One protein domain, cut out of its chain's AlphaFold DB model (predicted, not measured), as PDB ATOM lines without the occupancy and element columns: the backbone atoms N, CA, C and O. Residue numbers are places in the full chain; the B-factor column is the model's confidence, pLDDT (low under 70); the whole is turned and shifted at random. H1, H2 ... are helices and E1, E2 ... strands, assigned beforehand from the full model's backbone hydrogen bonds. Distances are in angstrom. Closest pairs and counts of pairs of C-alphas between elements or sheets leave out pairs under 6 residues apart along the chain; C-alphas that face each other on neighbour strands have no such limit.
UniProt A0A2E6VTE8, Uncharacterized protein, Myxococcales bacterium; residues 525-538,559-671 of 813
ATOM      1  N   SER A 525     157.054 181.976 184.571       84.06
ATOM      2  CA  SER A 525     157.320 180.549 184.399       84.06
ATOM      3  C   SER A 525     158.511 180.137 185.255       84.06
ATOM      4  O   SER A 525     159.496 180.873 185.363       84.06
ATOM      5  N   LEU A 526     158.424 178.953 185.860       88.38
ATOM      6  CA  LEU A 526     159.504 178.352 186.636       88.38
ATOM      7  C   LEU A 526     159.896 177.001 186.052       88.38
ATOM      8  O   LEU A 526     159.106 176.331 185.404       88.38
ATOM      9  N   SER A 527     161.126 176.574 186.299       88.50
ATOM     10  CA  SER A 527     161.545 175.196 186.035       88.50
ATOM     11  C   SER A 527     162.694 174.799 186.955       88.50
ATOM     12  O   SER A 527     163.354 175.651 187.551       88.50
ATOM     13  N   ILE A 528     162.932 173.497 187.102       90.00
ATOM     14  CA  ILE A 528     164.097 172.995 187.837       90.00
ATOM     15  C   ILE A 528     165.302 172.965 186.889       90.00
ATOM     16  O   ILE A 528     165.219 172.414 185.790       90.00
ATOM     17  N   GLY A 529     166.401 173.585 187.318       86.69
ATOM     18  CA  GLY A 529     167.686 173.622 186.622       86.69
ATOM     19  C   GLY A 529     168.564 172.420 186.972       86.69
ATOM     20  O   GLY A 529     168.092 171.283 187.047       86.69
ATOM     21  N   ASN A 530     169.862 172.651 187.180       85.56
ATOM     22  CA  ASN A 530     170.757 171.589 187.623       85.56
ATOM     23  C   ASN A 530     170.469 171.191 189.080       85.56
ATOM     24  O   ASN A 530     170.123 172.009 189.932       85.56
ATOM     25  N   ILE A 531     170.672 169.906 189.366       81.81
ATOM     26  CA  ILE A 531     170.606 169.338 190.712       81.81
ATOM     27  C   ILE A 531     172.016 168.877 191.069       81.81
ATOM     28  O   ILE A 531     172.567 167.994 190.406       81.81
ATOM     29  N   THR A 532     172.602 169.471 192.106       78.81
ATOM     30  CA  THR A 532     173.892 169.041 192.651       78.81
ATOM     31  C   THR A 532     173.656 168.084 193.815       78.81
ATOM     32  O   THR A 532     172.812 168.314 194.684       78.81
ATOM     33  N   TRP A 533     174.376 166.965 193.833       71.56
ATOM     34  CA  TRP A 533     174.227 165.955 194.879       71.56
ATOM     35  C   TRP A 533     175.168 166.237 196.061       71.56
ATOM     36  O   TRP A 533     176.264 166.755 195.853       71.56
ATOM     37  N   PRO A 534     174.772 165.906 197.306       67.62
ATOM     38  CA  PRO A 534     175.601 166.152 198.480       67.62
ATOM     39  C   PRO A 534     176.855 165.275 198.470       67.62
ATOM     40  O   PRO A 534     176.796 164.080 198.775       67.62
ATOM     41  N   ASP A 535     178.001 165.890 198.197       56.25
ATOM     42  CA  ASP A 535     179.303 165.263 198.377       56.25
ATOM     43  C   ASP A 535     179.630 165.124 199.872       56.25
ATOM     44  O   ASP A 535     179.581 166.077 200.662       56.25
ATOM     45  N   SER A 536     180.035 163.918 200.268       50.91
ATOM     46  CA  SER A 536     180.685 163.701 201.558       50.91
ATOM     47  C   SER A 536     182.184 163.525 201.346       50.91
ATOM     48  O   SER A 536     182.601 162.505 200.792       50.91
ATOM     49  N   GLU A 537     183.000 164.451 201.862       48.78
ATOM     50  CA  GLU A 537     184.437 164.215 202.049       48.78
ATOM     51  C   GLU A 537     184.646 163.067 203.054       48.78
ATOM     52  O   GLU A 537     184.834 163.268 204.257       48.78
ATOM     53  N   TYR A 538     184.633 161.831 202.557       44.69
ATOM     54  CA  TYR A 538     185.125 160.677 203.291       44.69
ATOM     55  C   TYR A 538     186.601 160.484 202.953       44.69
ATOM     56  O   TYR A 538     186.960 159.919 201.921       44.69
ATOM     57  N   PRO A 559     175.931 170.210 201.532       60.47
ATOM     58  CA  PRO A 559     174.569 169.954 201.089       60.47
ATOM     59  C   PRO A 559     174.546 169.982 199.559       60.47
ATOM     60  O   PRO A 559     175.277 170.753 198.940       60.47
ATOM     61  N   GLY A 560     173.710 169.135 198.964       73.50
ATOM     62  CA  GLY A 560     173.364 169.292 197.559       73.50
ATOM     63  C   GLY A 560     172.559 170.573 197.363       73.50
ATOM     64  O   GLY A 560     172.188 171.249 198.331       73.50
ATOM     65  N   SER A 561     172.269 170.899 196.117       86.06
ATOM     66  CA  SER A 561     171.489 172.075 195.773       86.06
ATOM     67  C   SER A 561     170.576 171.819 194.582       86.06
ATOM     68  O   SER A 561     170.796 170.902 193.784       86.06
ATOM     69  N   VAL A 562     169.513 172.609 194.500       89.44
ATOM     70  CA  VAL A 562     168.543 172.594 193.409       89.44
ATOM     71  C   VAL A 562     168.479 174.004 192.847       89.44
ATOM     72  O   VAL A 562     168.006 174.923 193.518       89.44
ATOM     73  N   GLU A 563     168.928 174.167 191.606       92.38
ATOM     74  CA  GLU A 563     168.709 175.397 190.858       92.38
ATOM     75  C   GLU A 563     167.222 175.526 190.515       92.38
ATOM     76  O   GLU A 563     166.623 174.619 189.927       92.38
ATOM     77  N   VAL A 564     166.624 176.670 190.835       93.12
ATOM     78  CA  VAL A 564     165.316 177.066 190.310       93.12
ATOM     79  C   VAL A 564     165.552 178.108 189.228       93.12
ATOM     80  O   VAL A 564     166.228 179.112 189.450       93.12
ATOM     81  N   MET A 565     165.007 177.861 188.046       91.44
ATOM     82  CA  MET A 565     165.085 178.724 186.873       91.44
ATOM     83  C   MET A 565     163.787 179.523 186.740       91.44
ATOM     84  O   MET A 565     162.722 179.016 187.091       91.44
ATOM     85  N   MET A 566     163.863 180.739 186.203       91.44
ATOM     86  CA  MET A 566     162.706 181.601 185.945       91.44
ATOM     87  C   MET A 566     162.773 182.224 184.551       91.44
ATOM     88  O   MET A 566     163.863 182.508 184.050       91.44
ATOM     89  N   SER A 567     161.601 182.482 183.969       88.88
ATOM     90  CA  SER A 567     161.403 183.500 182.936       88.88
ATOM     91  C   SER A 567     160.130 184.290 183.246       88.88
ATOM     92  O   SER A 567     159.097 183.674 183.512       88.88
ATOM     93  N   ASN A 568     160.196 185.621 183.217       85.94
ATOM     94  CA  ASN A 568     159.101 186.531 183.581       85.94
ATOM     95  C   ASN A 568     158.890 187.619 182.517       85.94
ATOM     96  O   ASN A 568     159.870 188.137 181.991       85.94
ATOM     97  N   THR A 569     157.640 188.017 182.258       79.31
ATOM     98  CA  THR A 569     157.313 189.182 181.403       79.31
ATOM     99  C   THR A 569     157.133 190.485 182.190       79.31
ATOM    100  O   THR A 569     157.123 191.560 181.604       79.31
ATOM    101  N   ALA A 570     157.057 190.416 183.524       79.50
ATOM    102  CA  ALA A 570     156.792 191.559 184.403       79.50
ATOM    103  C   ALA A 570     157.801 191.697 185.540       79.50
ATOM    104  O   ALA A 570     158.474 190.733 185.905       79.50
ATOM    105  N   VAL A 571     157.898 192.892 186.123       85.31
ATOM    106  CA  VAL A 571     158.800 193.166 187.249       85.31
ATOM    107  C   VAL A 571     158.372 192.358 188.477       85.31
ATOM    108  O   VAL A 571     157.245 192.476 188.944       85.31
ATOM    109  N   VAL A 572     159.289 191.565 189.033       87.69
ATOM    110  CA  VAL A 572     159.057 190.778 190.255       87.69
ATOM    111  C   VAL A 572     159.678 191.505 191.445       87.69
ATOM    112  O   VAL A 572     160.901 191.622 191.535       87.69
ATOM    113  N   GLY A 573     158.854 191.962 192.387       87.94
ATOM    114  CA  GLY A 573     159.297 192.597 193.635       87.94
ATOM    115  C   GLY A 573     159.360 191.655 194.839       87.94
ATOM    116  O   GLY A 573     159.727 192.085 195.926       87.94
ATOM    117  N   GLY A 574     159.042 190.370 194.681       89.38
ATOM    118  CA  GLY A 574     159.174 189.377 195.749       89.38
ATOM    119  C   GLY A 574     158.563 188.032 195.377       89.38
ATOM    120  O   GLY A 574     157.756 187.947 194.452       89.38
ATOM    121  N   PHE A 575     158.946 186.962 196.079       91.44
ATOM    122  CA  PHE A 575     158.339 185.644 195.873       91.44
ATOM    123  C   PHE A 575     158.466 184.686 197.060       91.44
ATOM    124  O   PHE A 575     159.322 184.830 197.938       91.44
ATOM    125  N   SER A 576     157.641 183.639 197.044       91.81
ATOM    126  CA  SER A 576     157.800 182.454 197.883       91.81
ATOM    127  C   SER A 576     157.295 181.185 197.198       91.81
ATOM    128  O   SER A 576     156.362 181.241 196.399       91.81
ATOM    129  N   PHE A 577     157.901 180.044 197.528       92.25
ATOM    130  CA  PHE A 577     157.492 178.718 197.056       92.25
ATOM    131  C   PHE A 577     158.023 177.606 197.977       92.25
ATOM    132  O   PHE A 577     158.794 177.852 198.908       92.25
ATOM    133  N   LYS A 578     157.628 176.358 197.712       91.44
ATOM    134  CA  LYS A 578     158.194 175.145 198.323       91.44
ATOM    135  C   LYS A 578     158.816 174.239 197.265       91.44
ATOM    136  O   LYS A 578     158.406 174.286 196.110       91.44
ATOM    137  N   LEU A 579     159.756 173.382 197.664       89.94
ATOM    138  CA  LEU A 579     160.301 172.325 196.805       89.94
ATOM    139  C   LEU A 579     159.850 170.948 197.296       89.94
ATOM    140  O   LEU A 579     160.267 170.478 198.356       89.94
ATOM    141  N   TRP A 580     159.002 170.284 196.513       86.50
ATOM    142  CA  TRP A 580     158.593 168.908 196.784       86.50
ATOM    143  C   TRP A 580     159.733 167.918 196.517       86.50
ATOM    144  O   TRP A 580     160.644 168.199 195.740       86.50
ATOM    145  N   SER A 581     159.690 166.761 197.182       81.38
ATOM    146  CA  SER A 581     160.757 165.746 197.153       81.38
ATOM    147  C   SER A 581     162.135 166.277 197.585       81.38
ATOM    148  O   SER A 581     163.174 165.785 197.146       81.38
ATOM    149  N   THR A 582     162.157 167.252 198.504       80.75
ATOM    150  CA  THR A 582     163.379 167.754 199.152       80.75
ATOM    151  C   THR A 582     163.236 167.849 200.675       80.75
ATOM    152  O   THR A 582     162.136 167.948 201.214       80.75
ATOM    153  N   GLU A 583     164.372 167.797 201.367       79.94
ATOM    154  CA  GLU A 583     164.577 168.140 202.775       79.94
ATOM    155  C   GLU A 583     165.406 169.432 202.815       79.94
ATOM    156  O   GLU A 583     166.536 169.455 202.314       79.94
ATOM    157  N   LEU A 584     164.864 170.501 203.404       85.44
ATOM    158  CA  LEU A 584     165.541 171.793 203.538       85.44
ATOM    159  C   LEU A 584     166.034 172.015 204.977       85.44
ATOM    160  O   LEU A 584     165.570 171.384 205.928       85.44
ATOM    161  N   ASN A 585     166.985 172.933 205.152       82.56
ATOM    162  CA  ASN A 585     167.463 173.355 206.469       82.56
ATOM    163  C   ASN A 585     167.201 174.849 206.657       82.56
ATOM    164  O   ASN A 585     167.729 175.675 205.924       82.56
ATOM    165  N   SER A 586     166.464 175.216 207.705       85.81
ATOM    166  CA  SER A 586     166.205 176.629 208.052       85.81
ATOM    167  C   SER A 586     167.446 177.413 208.517       85.81
ATOM    168  O   SER A 586     167.359 178.609 208.792       85.81
ATOM    169  N   SER A 587     168.608 176.758 208.628       85.69
ATOM    170  CA  SER A 587     169.915 177.407 208.801       85.69
ATOM    171  C   SER A 587     170.571 177.836 207.494       85.69
ATOM    172  O   SER A 587     171.517 178.625 207.534       85.69
ATOM    173  N   ASP A 588     170.126 177.276 206.373       86.44
ATOM    174  CA  ASP A 588     170.772 177.435 205.081       86.44
ATOM    175  C   ASP A 588     170.152 178.633 204.357       86.44
ATOM    176  O   ASP A 588     168.990 178.991 204.569       86.44
ATOM    177  N   VAL A 589     170.958 179.303 203.534       89.00
ATOM    178  CA  VAL A 589     170.579 180.547 202.858       89.00
ATOM    179  C   VAL A 589     170.641 180.298 201.351       89.00
ATOM    180  O   VAL A 589     171.745 180.227 200.804       89.00
ATOM    181  N   PRO A 590     169.488 180.128 200.679       92.81
ATOM    182  CA  PRO A 590     169.403 180.123 199.223       92.81
ATOM    183  C   PRO A 590     170.022 181.395 198.641       92.81
ATOM    184  O   PRO A 590     169.845 182.472 199.206       92.81
ATOM    185  N   SER A 591     170.783 181.283 197.558       91.69
ATOM    186  CA  SER A 591     171.534 182.415 196.988       91.69
ATOM    187  C   SER A 591     171.872 182.179 195.515       91.69
ATOM    188  O   SER A 591     171.504 181.158 194.940       91.69
ATOM    189  N   GLY A 592     172.554 183.130 194.889       91.38
ATOM    190  CA  GLY A 592     172.880 183.116 193.468       91.38
ATOM    191  C   GLY A 592     171.735 183.593 192.572       91.38
ATOM    192  O   GLY A 592     170.678 184.023 193.029       91.38
ATOM    193  N   GLY A 593     171.973 183.524 191.261       93.25
ATOM    194  CA  GLY A 593     170.970 183.846 190.248       93.25
ATOM    195  C   GLY A 593     170.513 185.310 190.217       93.25
ATOM    196  O   GLY A 593     171.234 186.229 190.613       93.25
ATOM    197  N   LEU A 594     169.296 185.508 189.709       93.94
ATOM    198  CA  LEU A 594     168.603 186.794 189.629       93.94
ATOM    199  C   LEU A 594     168.331 187.394 191.017       93.94
ATOM    200  O   LEU A 594     168.328 188.612 191.156       93.94
ATOM    201  N   VAL A 595     168.169 186.560 192.047       92.81
ATOM    202  CA  VAL A 595     167.971 186.974 193.447       92.81
ATOM    203  C   VAL A 595     169.160 187.760 193.996       92.81
ATOM    204  O   VAL A 595     168.980 188.876 194.486       92.81
ATOM    205  N   ASP A 596     170.378 187.224 193.868       91.69
ATOM    206  CA  ASP A 596     171.594 187.931 194.290       91.69
ATOM    207  C   ASP A 596     171.843 189.180 193.429       91.69
ATOM    208  O   ASP A 596     172.309 190.202 193.936       91.69
ATOM    209  N   ALA A 597     171.531 189.109 192.129       91.38
ATOM    210  CA  ALA A 597     171.683 190.232 191.204       91.38
ATOM    211  C   ALA A 597     170.724 191.393 191.523       91.38
ATOM    212  O   ALA A 597     171.116 192.552 191.384       91.38
ATOM    213  N   ALA A 598     169.508 191.081 191.977       90.06
ATOM    214  CA  ALA A 598     168.511 192.042 192.435       90.06
ATOM    215  C   ALA A 598     168.713 192.490 193.893       90.06
ATOM    216  O   ALA A 598     168.047 193.420 194.315       90.06
ATOM    217  N   GLY A 599     169.608 191.875 194.677       89.94
ATOM    218  CA  GLY A 599     169.864 192.275 196.071       89.94
ATOM    219  C   GLY A 599     168.854 191.748 197.103       89.94
ATOM    220  O   GLY A 599     168.821 192.229 198.239       89.94
ATOM    221  N   PHE A 600     168.048 190.747 196.741       92.69
ATOM    222  CA  PHE A 600     166.996 190.203 197.603       92.69
ATOM    223  C   PHE A 600     167.550 189.515 198.862       92.69
ATOM    224  O   PHE A 600     168.586 188.851 198.852       92.69
ATOM    225  N   ILE A 601     166.806 189.626 199.965       91.56
ATOM    226  CA  ILE A 601     167.034 188.868 201.196       91.56
ATOM    227  C   ILE A 601     166.269 187.548 201.095       91.56
ATOM    228  O   ILE A 601     165.056 187.542 200.889       91.56
ATOM    229  N   THR A 602     166.972 186.437 201.295       94.56
ATOM    230  CA  THR A 602     166.432 185.076 201.201       94.56
ATOM    231  C   THR A 602     166.324 184.400 202.565       94.56
ATOM    232  O   THR A 602     167.093 184.677 203.489       94.56
ATOM    233  N   GLN A 603     165.365 183.482 202.703       93.88
ATOM    234  CA  GLN A 603     165.216 182.646 203.896       93.88
ATOM    235  C   GLN A 603     164.496 181.325 203.597       93.88
ATOM    236  O   GLN A 603     163.633 181.263 202.720       93.88
ATOM    237  N   ILE A 604     164.802 180.294 204.390       93.44
ATOM    238  CA  ILE A 604     164.036 179.043 204.485       93.44
ATOM    239  C   ILE A 604     163.306 179.036 205.836       93.44
ATOM    240  O   ILE A 604     163.928 179.169 206.893       93.44
ATOM    241  N   SER A 605     161.980 178.896 205.820       90.38
ATOM    242  CA  SER A 605     161.165 178.820 207.039       90.38
ATOM    243  C   SER A 605     161.260 177.446 207.723       90.38
ATOM    244  O   SER A 605     161.795 176.488 207.172       90.38
ATOM    245  N   SER A 606     160.694 177.308 208.927       85.50
ATOM    246  CA  SER A 606     160.585 176.004 209.605       85.50
ATOM    247  C   SER A 606     159.617 175.018 208.938       85.50
ATOM    248  O   SER A 606     159.569 173.865 209.355       85.50
ATOM    249  N   ASP A 607     158.835 175.487 207.964       86.38
ATOM    250  CA  ASP A 607     157.828 174.715 207.234       86.38
ATOM    251  C   ASP A 607     158.243 174.533 205.757       86.38
ATOM    252  O   ASP A 607     157.378 174.430 204.883       86.38
ATOM    253  N   ASP A 608     159.549 174.573 205.468       87.44
ATOM    254  CA  ASP A 608     160.161 174.421 204.137       87.44
ATOM    255  C   ASP A 608     159.650 175.423 203.079       87.44
ATOM    256  O   ASP A 608     159.634 175.142 201.881       87.44
ATOM    257  N   LEU A 609     159.213 176.613 203.518       92.75
ATOM    258  CA  LEU A 609     158.896 177.730 202.621       92.75
ATOM    259  C   LEU A 609     160.170 178.523 202.330       92.75
ATOM    260  O   LEU A 609     160.749 179.113 203.244       92.75
ATOM    261  N   ILE A 610     160.559 178.565 201.062       94.50
ATOM    262  CA  ILE A 610     161.598 179.449 200.539       94.50
ATOM    263  C   ILE A 610     160.925 180.784 200.228       94.50
ATOM    264  O   ILE A 610     159.875 180.809 199.586       94.50
ATOM    265  N   ALA A 611     161.504 181.887 200.690       92.94
ATOM    266  CA  ALA A 611     161.018 183.229 200.386       92.94
ATOM    267  C   ALA A 611     162.184 184.170 200.082       92.94
ATOM    268  O   ALA A 611     163.227 184.090 200.739       92.94
ATOM    269  N   ALA A 612     161.977 185.071 199.124       93.56
ATOM    270  CA  ALA A 612     162.905 186.133 198.772       93.56
ATOM    271  C   ALA A 612     162.150 187.466 198.665       93.56
ATOM    272  O   ALA A 612     161.082 187.534 198.054       93.56
ATOM    273  N   TYR A 613     162.685 188.509 199.295       90.62
ATOM    274  CA  TYR A 613     162.063 189.832 199.352       90.62
ATOM    275  C   TYR A 613     163.129 190.942 199.382       90.62
ATOM    276  O   TYR A 613     164.223 190.726 199.912       90.62
ATOM    277  N   PRO A 614     162.838 192.135 198.844       87.06
ATOM    278  CA  PRO A 614     163.774 193.247 198.806       87.06
ATOM    279  C   PRO A 614     164.069 193.798 200.201       87.06
ATOM    280  O   PRO A 614     163.290 193.668 201.150       87.06
ATOM    281  N   SER A 615     165.212 194.468 200.332       81.19
ATOM    282  CA  SER A 615     165.507 195.237 201.539       81.19
ATOM    283  C   SER A 615     164.542 196.424 201.652       81.19
ATOM    284  O   SER A 615     164.319 197.134 200.674       81.19
ATOM    285  N   ILE A 616     164.006 196.686 202.849       70.00
ATOM    286  CA  ILE A 616     162.953 197.696 203.110       70.00
ATOM    287  C   ILE A 616     163.276 199.101 202.555       70.00
ATOM    288  O   ILE A 616     162.362 199.844 202.213       70.00
ATOM    289  N   ASP A 617     164.560 199.458 202.453       66.00
ATOM    290  CA  ASP A 617     165.022 200.781 202.005       66.00
ATOM    291  C   ASP A 617     165.537 200.807 200.544       66.00
ATOM    292  O   ASP A 617     166.135 201.801 200.131       66.00
ATOM    293  N   SER A 618     165.392 199.714 199.784       69.12
ATOM    294  CA  SER A 618     166.082 199.525 198.491       69.12
ATOM    295  C   SER A 618     165.253 199.847 197.243       69.12
ATOM    296  O   SER A 618     165.772 200.482 196.329       69.12
ATOM    297  N   GLY A 619     163.981 199.434 197.204       69.44
ATOM    298  CA  GLY A 619     163.207 199.382 195.954       69.44
ATOM    299  C   GLY A 619     163.695 198.301 194.977       69.44
ATOM    300  O   GLY A 619     163.386 198.369 193.790       69.44
ATOM    301  N   ASP A 620     164.484 197.340 195.467       86.06
ATOM    302  CA  ASP A 620     165.043 196.243 194.681       86.06
ATOM    303  C   ASP A 620     163.927 195.404 194.027       86.06
ATOM    304  O   ASP A 620     162.916 195.083 194.653       86.06
ATOM    305  N   SER A 621     164.120 195.014 192.767       89.56
ATOM    306  CA  SER A 621     163.216 194.137 192.012       89.56
ATOM    307  C   SER A 621     163.976 193.397 190.908       89.56
ATOM    308  O   SER A 621     165.039 193.840 190.464       89.56
ATOM    309  N   ILE A 622     163.446 192.256 190.462       90.69
ATOM    310  CA  ILE A 622     163.934 191.555 189.269       90.69
ATOM    311  C   ILE A 622     163.204 192.159 188.055       90.69
ATOM    312  O   ILE A 622     161.972 192.115 188.029       90.69
ATOM    313  N   PRO A 623     163.912 192.719 187.055       88.88
ATOM    314  CA  PRO A 623     163.279 193.340 185.892       88.88
ATOM    315  C   PRO A 623     162.416 192.374 185.072       88.88
ATOM    316  O   PRO A 623     162.690 191.170 185.034       88.88
ATOM    317  N   ALA A 624     161.437 192.928 184.352       85.19
ATOM    318  CA  ALA A 624     160.746 192.257 183.252       85.19
ATOM    319  C   ALA A 624     161.733 191.674 182.218       85.19
ATOM    320  O   ALA A 624     162.884 192.110 182.130       85.19
ATOM    321  N   ASP A 625     161.284 190.668 181.466       83.69
ATOM    322  CA  ASP A 625     162.060 189.913 180.469       83.69
ATOM    323  C   ASP A 625     163.357 189.269 180.999       83.69
ATOM    324  O   ASP A 625     164.260 188.907 180.232       83.69
ATOM    325  N   SER A 626     163.468 189.071 182.318       89.62
ATOM    326  CA  SER A 626     164.584 188.319 182.891       89.62
ATOM    327  C   SER A 626     164.412 186.822 182.614       89.62
ATOM    328  O   SER A 626     163.315 186.265 182.637       89.62
ATOM    329  N   SER A 627     165.522 186.135 182.341       90.75
ATOM    330  CA  SER A 627     165.518 184.692 182.100       90.75
ATOM    331  C   SER A 627     166.828 184.060 182.558       90.75
ATOM    332  O   SER A 627     167.909 184.561 182.237       90.75
ATOM    333  N   GLY A 628     166.752 182.965 183.316       91.81
ATOM    334  CA  GLY A 628     167.927 182.241 183.804       91.81
ATOM    335  C   GLY A 628     167.743 181.630 185.190       91.81
ATOM    336  O   GLY A 628     166.627 181.335 185.610       91.81
ATOM    337  N   LEU A 629     168.857 181.423 185.898       94.69
ATOM    338  CA  LEU A 629     168.861 180.965 187.288       94.69
ATOM    339  C   LEU A 629     168.190 182.024 188.167       94.69
ATOM    340  O   LEU A 629     168.723 183.123 188.305       94.69
ATOM    341  N   LEU A 630     167.055 181.697 188.782       94.31
ATOM    342  CA  LEU A 630     166.421 182.542 189.790       94.31
ATOM    343  C   LEU A 630     167.242 182.509 191.076       94.31
ATOM    344  O   LEU A 630     167.654 183.557 191.571       94.31
ATOM    345  N   ILE A 631     167.466 181.298 191.591       95.19
ATOM    346  CA  ILE A 631     168.072 181.037 192.895       95.19
ATOM    347  C   ILE A 631     168.594 179.594 192.958       95.19
ATOM    348  O   ILE A 631     167.955 178.680 192.434       95.19
ATOM    349  N   ASP A 632     169.734 179.379 193.611       93.50
ATOM    350  CA  ASP A 632     170.241 178.054 193.973       93.50
ATOM    351  C   ASP A 632     169.863 177.750 195.432       93.50
ATOM    352  O   ASP A 632     170.132 178.536 196.349       93.50
ATOM    353  N   VAL A 633     169.170 176.630 195.648       92.75
ATOM    354  CA  VAL A 633     168.580 176.264 196.942       92.75
ATOM    355  C   VAL A 633     169.354 175.095 197.552       92.75
ATOM    356  O   VAL A 633     169.234 173.978 197.046       92.75
ATOM    357  N   PRO A 634     170.093 175.288 198.664       88.12
ATOM    358  CA  PRO A 634     170.680 174.190 199.423       88.12
ATOM    359  C   PRO A 634     169.588 173.227 199.897       88.12
ATOM    360  O   PRO A 634     168.700 173.595 200.669       88.12
ATOM    361  N   ALA A 635     169.633 171.996 199.399       83.81
ATOM    362  CA  ALA A 635     168.552 171.035 199.530       83.81
ATOM    363  C   ALA A 635     169.086 169.603 199.519       83.81
ATOM    364  O   ALA A 635     169.994 169.235 198.770       83.81
ATOM    365  N   ARG A 636     168.477 168.742 200.331       77.31
ATOM    366  CA  ARG A 636     168.679 167.300 200.242       77.31
ATOM    367  C   ARG A 636     167.538 166.684 199.442       77.31
ATOM    368  O   ARG A 636     166.424 166.589 199.938       77.31
ATOM    369  N   VAL A 637     167.817 166.223 198.228       75.75
ATOM    370  CA  VAL A 637     166.814 165.541 197.397       75.75
ATOM    371  C   VAL A 637     166.402 164.208 198.035       75.75
ATOM    372  O   VAL A 637     167.247 163.377 198.378       75.75
ATOM    373  N   LEU A 638     165.093 164.007 198.184       69.69
ATOM    374  CA  LEU A 638     164.470 162.794 198.702       69.69
ATOM    375  C   LEU A 638     163.885 161.969 197.557       69.69
ATOM    376  O   LEU A 638     162.736 162.138 197.162       69.69
ATOM    377  N   VAL A 639     164.673 161.019 197.066       60.78
ATOM    378  CA  VAL A 639     164.208 160.021 196.100       60.78
ATOM    379  C   VAL A 639     163.449 158.929 196.852       60.78
ATOM    380  O   VAL A 639     164.053 158.069 197.501       60.78
ATOM    381  N   ASP A 640     162.120 158.940 196.772       55.72
ATOM    382  CA  ASP A 640     161.286 157.914 197.393       55.72
ATOM    383  C   ASP A 640     160.832 156.828 196.385       55.72
ATOM    384  O   ASP A 640     161.515 156.513 195.400       55.72
ATOM    385  N   ALA A 641     159.736 156.126 196.684       48.31
ATOM    386  CA  ALA A 641     159.180 155.096 195.802       48.31
ATOM    387  C   ALA A 641     158.108 155.630 194.831       48.31
ATOM    388  O   ALA A 641     157.564 154.837 194.061       48.31
ATOM    389  N   TYR A 642     157.784 156.925 194.890       51.31
ATOM    390  CA  TYR A 642     156.600 157.529 194.278       51.31
ATOM    391  C   TYR A 642     156.881 158.769 193.418       51.31
ATOM    392  O   TYR A 642     155.984 159.149 192.668       51.31
ATOM    393  N   SER A 643     158.083 159.360 193.461       59.62
ATOM    394  CA  SER A 643     158.505 160.356 192.463       59.62
ATOM    395  C   SER A 643     159.995 160.316 192.111       59.62
ATOM    396  O   SER A 643     160.864 160.112 192.957       59.62
ATOM    397  N   ASP A 644     160.251 160.528 190.825       70.81
ATOM    398  CA  ASP A 644     161.525 160.804 190.158       70.81
ATOM    399  C   ASP A 644     161.604 162.273 189.684       70.81
ATOM    400  O   ASP A 644     162.409 162.629 188.824       70.81
ATOM    401  N   GLU A 645     160.780 163.142 190.279       81.25
ATOM    402  CA  GLU A 645     160.632 164.563 189.958       81.25
ATOM    403  C   GLU A 645     160.758 165.425 191.226       81.25
ATOM    404  O   GLU A 645     160.272 165.052 192.296       81.25
ATOM    405  N   ILE A 646     161.368 166.604 191.087       85.56
ATOM    406  CA  ILE A 646     161.260 167.714 192.046       85.56
ATOM    407  C   ILE A 646     160.284 168.720 191.452       85.56
ATOM    408  O   ILE A 646     160.347 169.008 190.257       85.56
ATOM    409  N   CYS A 647     159.400 169.270 192.281       86.56
ATOM    410  CA  CYS A 647     158.408 170.243 191.834       86.56
ATOM    411  C   CYS A 647     158.427 171.498 192.695       86.56
ATOM    412  O   CYS A 647     158.543 171.412 193.920       86.56
ATOM    413  N   VAL A 648     158.244 172.649 192.053       90.06
ATOM    414  CA  VAL A 648     157.946 173.901 192.736       90.06
ATOM    415  C   VAL A 648     156.463 173.893 193.106       90.06
ATOM    416  O   VAL A 648     155.589 173.810 192.245       90.06
ATOM    417  N   GLU A 649     156.167 173.947 194.401       87.69
ATOM    418  CA  GLU A 649     154.801 173.918 194.922       87.69
ATOM    419  C   GLU A 649     154.418 175.243 195.576       87.69
ATOM    420  O   GLU A 649     155.201 175.855 196.304       87.69
ATOM    421  N   PHE A 650     153.179 175.661 195.313       86.38
ATOM    422  CA  PHE A 650     152.606 176.933 195.752       86.38
ATOM    423  C   PHE A 650     153.380 178.189 195.298       86.38
ATOM    424  O   PHE A 650     153.717 179.021 196.140       86.38
ATOM    425  N   PRO A 651     153.575 178.354 193.971       88.31
ATOM    426  CA  PRO A 651     153.652 179.631 193.282       88.31
ATOM    427  C   PRO A 651     153.137 180.856 194.041       88.31
ATOM    428  O   PRO A 651     151.924 180.975 194.203       88.31
ATOM    429  N   THR A 652     153.976 181.789 194.486       87.06
ATOM    430  CA  THR A 652     153.504 183.142 194.817       87.06
ATOM    431  C   THR A 652     154.591 184.148 194.497       87.06
ATOM    432  O   THR A 652     155.670 184.094 195.081       87.06
ATOM    433  N   PHE A 653     154.284 185.076 193.600       87.19
ATOM    434  CA  PHE A 653     155.120 186.223 193.270       87.19
ATOM    435  C   PHE A 653     154.322 187.505 193.520       87.19
ATOM    436  O   PHE A 653     153.087 187.486 193.470       87.19
ATOM    437  N   SER A 654     155.029 188.596 193.791       84.75
ATOM    438  CA  SER A 654     154.476 189.946 193.779       84.75
ATOM    439  C   SER A 654     155.159 190.803 192.724       84.75
ATOM    440  O   SER A 654     156.315 190.561 192.359       84.75
ATOM    441  N   ASP A 655     154.456 191.842 192.301       79.69
ATOM    442  CA  ASP A 655     155.028 192.966 191.571       79.69
ATOM    443  C   ASP A 655     155.964 193.812 192.474       79.69
ATOM    444  O   ASP A 655     156.303 193.418 193.601       79.69
ATOM    445  N   ALA A 656     156.388 194.983 191.984       77.62
ATOM    446  CA  ALA A 656     157.206 195.939 192.733       77.62
ATOM    447  C   ALA A 656     156.446 196.721 193.829       77.62
ATOM    448  O   ALA A 656     157.097 197.233 194.745       77.62
ATOM    449  N   ALA A 657     155.111 196.822 193.770       74.69
ATOM    450  CA  ALA A 657     154.298 197.427 194.828       74.69
ATOM    451  C   ALA A 657     154.087 196.479 196.028       74.69
ATOM    452  O   ALA A 657     153.958 196.934 197.170       74.69
ATOM    453  N   GLY A 658     154.147 195.166 195.784       72.88
ATOM    454  CA  GLY A 658     153.916 194.099 196.759       72.88
ATOM    455  C   GLY A 658     152.594 193.350 196.556       72.88
ATOM    456  O   GLY A 658     152.235 192.527 197.404       72.88
ATOM    457  N   ASP A 659     151.895 193.602 195.453       72.12
ATOM    458  CA  ASP A 659     150.599 193.035 195.115       72.12
ATOM    459  C   ASP A 659     150.745 191.682 194.402       72.12
ATOM    460  O   ASP A 659     151.638 191.438 193.586       72.12
ATOM    461  N   THR A 660     149.898 190.724 194.784       65.12
ATOM    462  CA  THR A 660     150.072 189.301 194.450       65.12
ATOM    463  C   THR A 660     149.246 188.896 193.226       65.12
ATOM    464  O   THR A 660     148.224 188.222 193.372       65.12
ATOM    465  N   ALA A 661     149.689 189.298 192.032       55.94
ATOM    466  CA  ALA A 661     148.950 189.150 190.764       55.94
ATOM    467  C   ALA A 661     149.577 188.152 189.759       55.94
ATOM    468  O   ALA A 661     149.395 188.261 188.551       55.94
ATOM    469  N   LEU A 662     150.345 187.168 190.241       62.66
ATOM    470  CA  LEU A 662     151.185 186.310 189.396       62.66
ATOM    471  C   LEU A 662     150.867 184.822 189.607       62.66
ATOM    472  O   LEU A 662     151.330 184.192 190.564       62.66
ATOM    473  N   SER A 663     150.052 184.254 188.712       54.84
ATOM    474  CA  SER A 663     149.665 182.841 188.747       54.84
ATOM    475  C   SER A 663     150.720 181.951 188.094       54.84
ATOM    476  O   SER A 663     150.905 181.996 186.881       54.84
ATOM    477  N   VAL A 664     151.357 181.092 188.887       64.94
ATOM    478  CA  VAL A 664     152.346 180.115 188.408       64.94
ATOM    479  C   VAL A 664     151.846 178.710 188.732       64.94
ATOM    480  O   VAL A 664     151.551 178.405 189.892       64.94
ATOM    481  N   GLU A 665     151.726 177.854 187.716       63.62
ATOM    482  CA  GLU A 665     151.334 176.454 187.911       63.62
ATOM    483  C   GLU A 665     152.446 175.635 188.602       63.62
ATOM    484  O   GLU A 665     153.576 176.082 188.805       63.62
ATOM    485  N   ARG A 666     152.111 174.407 189.020       76.12
ATOM    486  CA  ARG A 666     153.062 173.479 189.648       76.12
ATOM    487  C   ARG A 666     154.037 172.948 188.598       76.12
ATOM    488  O   ARG A 666     153.740 171.965 187.924       76.12
ATOM    489  N   GLU A 667     155.205 173.567 188.529       80.81
ATOM    490  CA  GLU A 667     156.277 173.187 187.612       80.81
ATOM    491  C   GLU A 667     157.168 172.089 188.199       80.81
ATOM    492  O   GLU A 667     157.553 172.142 189.371       80.81
ATOM    493  N   CYS A 668     157.497 171.082 187.389       83.94
ATOM    494  CA  CYS A 668     158.256 169.898 187.799       83.94
ATOM    495  C   CYS A 668     159.420 169.623 186.847       83.94
ATOM    496  O   CYS A 668     159.276 169.712 185.630       83.94
ATOM    497  N   GLY A 669     160.562 169.218 187.401       80.25
ATOM    498  CA  GLY A 669     161.705 168.725 186.638       80.25
ATOM    499  C   GLY A 669     162.099 167.315 187.056       80.25
ATOM    500  O   GLY A 669     162.067 166.966 188.237       80.25
ATOM    501  N   THR A 670     162.503 166.508 186.077       78.06
ATOM    502  CA  THR A 670     163.027 165.158 186.304       78.06
ATOM    503  C   THR A 670     164.356 165.214 187.044       78.06
ATOM    504  O   THR A 670     165.277 165.915 186.619       78.06
ATOM    505  N   VAL A 671     164.494 164.422 188.100       74.00
ATOM    506  CA  VAL A 671     165.740 164.297 188.852       74.00
ATOM    507  C   VAL A 671     166.714 163.408 188.063       74.00
ATOM    508  O   VAL A 671     166.385 162.251 187.785       74.00
TER     509      VAL A 671
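Overview. This is residues 525 to 538 and 559 to 671 of the 813 residues of an uncharacterized protein of Myxococcales bacterium (UniProt A0A2E6VTE8). Two strongly twisted sheets lie face to face as a sandwich, E4-E5-E3-E7-E8 over E1-E2-E6, with their strands crossed. At one side E1 comes near E8, and at the other the short helix H1 sits beside E6. The printed part has 127 residues, with one named helix and eight named strands in the order E1 E2 E3 H1 E4 E5 E6 E7 E8; both sheets are antiparallel. The class is mostly strand, with under half of the residues in named elements. The whole is compact, with a radius of gyration of the C-alphas of 14.3 A, and elongated, spanning 45 by 28 by 25 A.

Along the chain. Start in the larger sheet with E7, residues 645 to 654: find C-alpha 645 at (160.632, 164.563, 189.958) and go 26.4 A to C-alpha 654 at (154.476, 189.946, 193.779), with a bend of 51 degrees at residue 650. Beside it look for E3, residues 574 to 579, 17.1 A long, then E5, residues 610 to 613, and E4, residues 601 to 604. E8, residues 668 to 670, is the other edge strand. In the second sheet, E1, residues 525 to 532, begins at C-alpha 525, (157.320, 180.549, 184.399), and is 21.8 A long; E2, residues 561 to 568, is 22.6 A long and E6, residues 627 to 634, 20.9 A. H1 is residues 593 to 598, 8.8 A long.

Arrangement. E7 pairs with E8 over residues 645 to 647, where N 646 and O 669 are 3.0 A apart, and with E3 over residues 648 to 654, where N 576 and O 652 are 2.8 A apart. Look next at N 575 and O 612, 3.0 A, between E3 and E5, and at N 601 and O 613, 2.8 A, in the hairpin E4 and E5. E3, H1 and E4 form a split strand-helix-strand unit, two strands running the same way with E5 between them and a right-handed crossover. The sheets' strands stand at 48 degrees, and the parts that face each other are 8.9 A centre to centre. In the second sheet, N 527 and O 565 of E1 and E2 are 3.0 A apart, and N 562 and O 633 of E2 and E6 2.9 A. The closest C-alphas of E1 and E8 are those of Ile 528 and Gly 669, 5.0 A. H1 is on the second sheet, only just at the sheet's level with a height of 3.6 A; its closest C-alpha to E6 is that of Gly 593, 4.6 A from Leu 629. H1 only grazes the larger sheet, with residues 595 to 598. In H1 every O i to N i+4 pair is within hydrogen-bond range.

Size, cuts and confidence. The two C-alphas farthest apart are those of Tyr 538 and Ala 657, 48.7 A. Residues 539 to 558 are not printed, and C-alphas 538 and 559 are 14.2 A apart across the cut. The long links are E3 to H1, E5 to E6 and E7 to E8. The mean pLDDT of the printed part is 82.0; look for values under 70 at residues 534 to 538, 559, 617 to 619, 638 to 643 and 660 to 665.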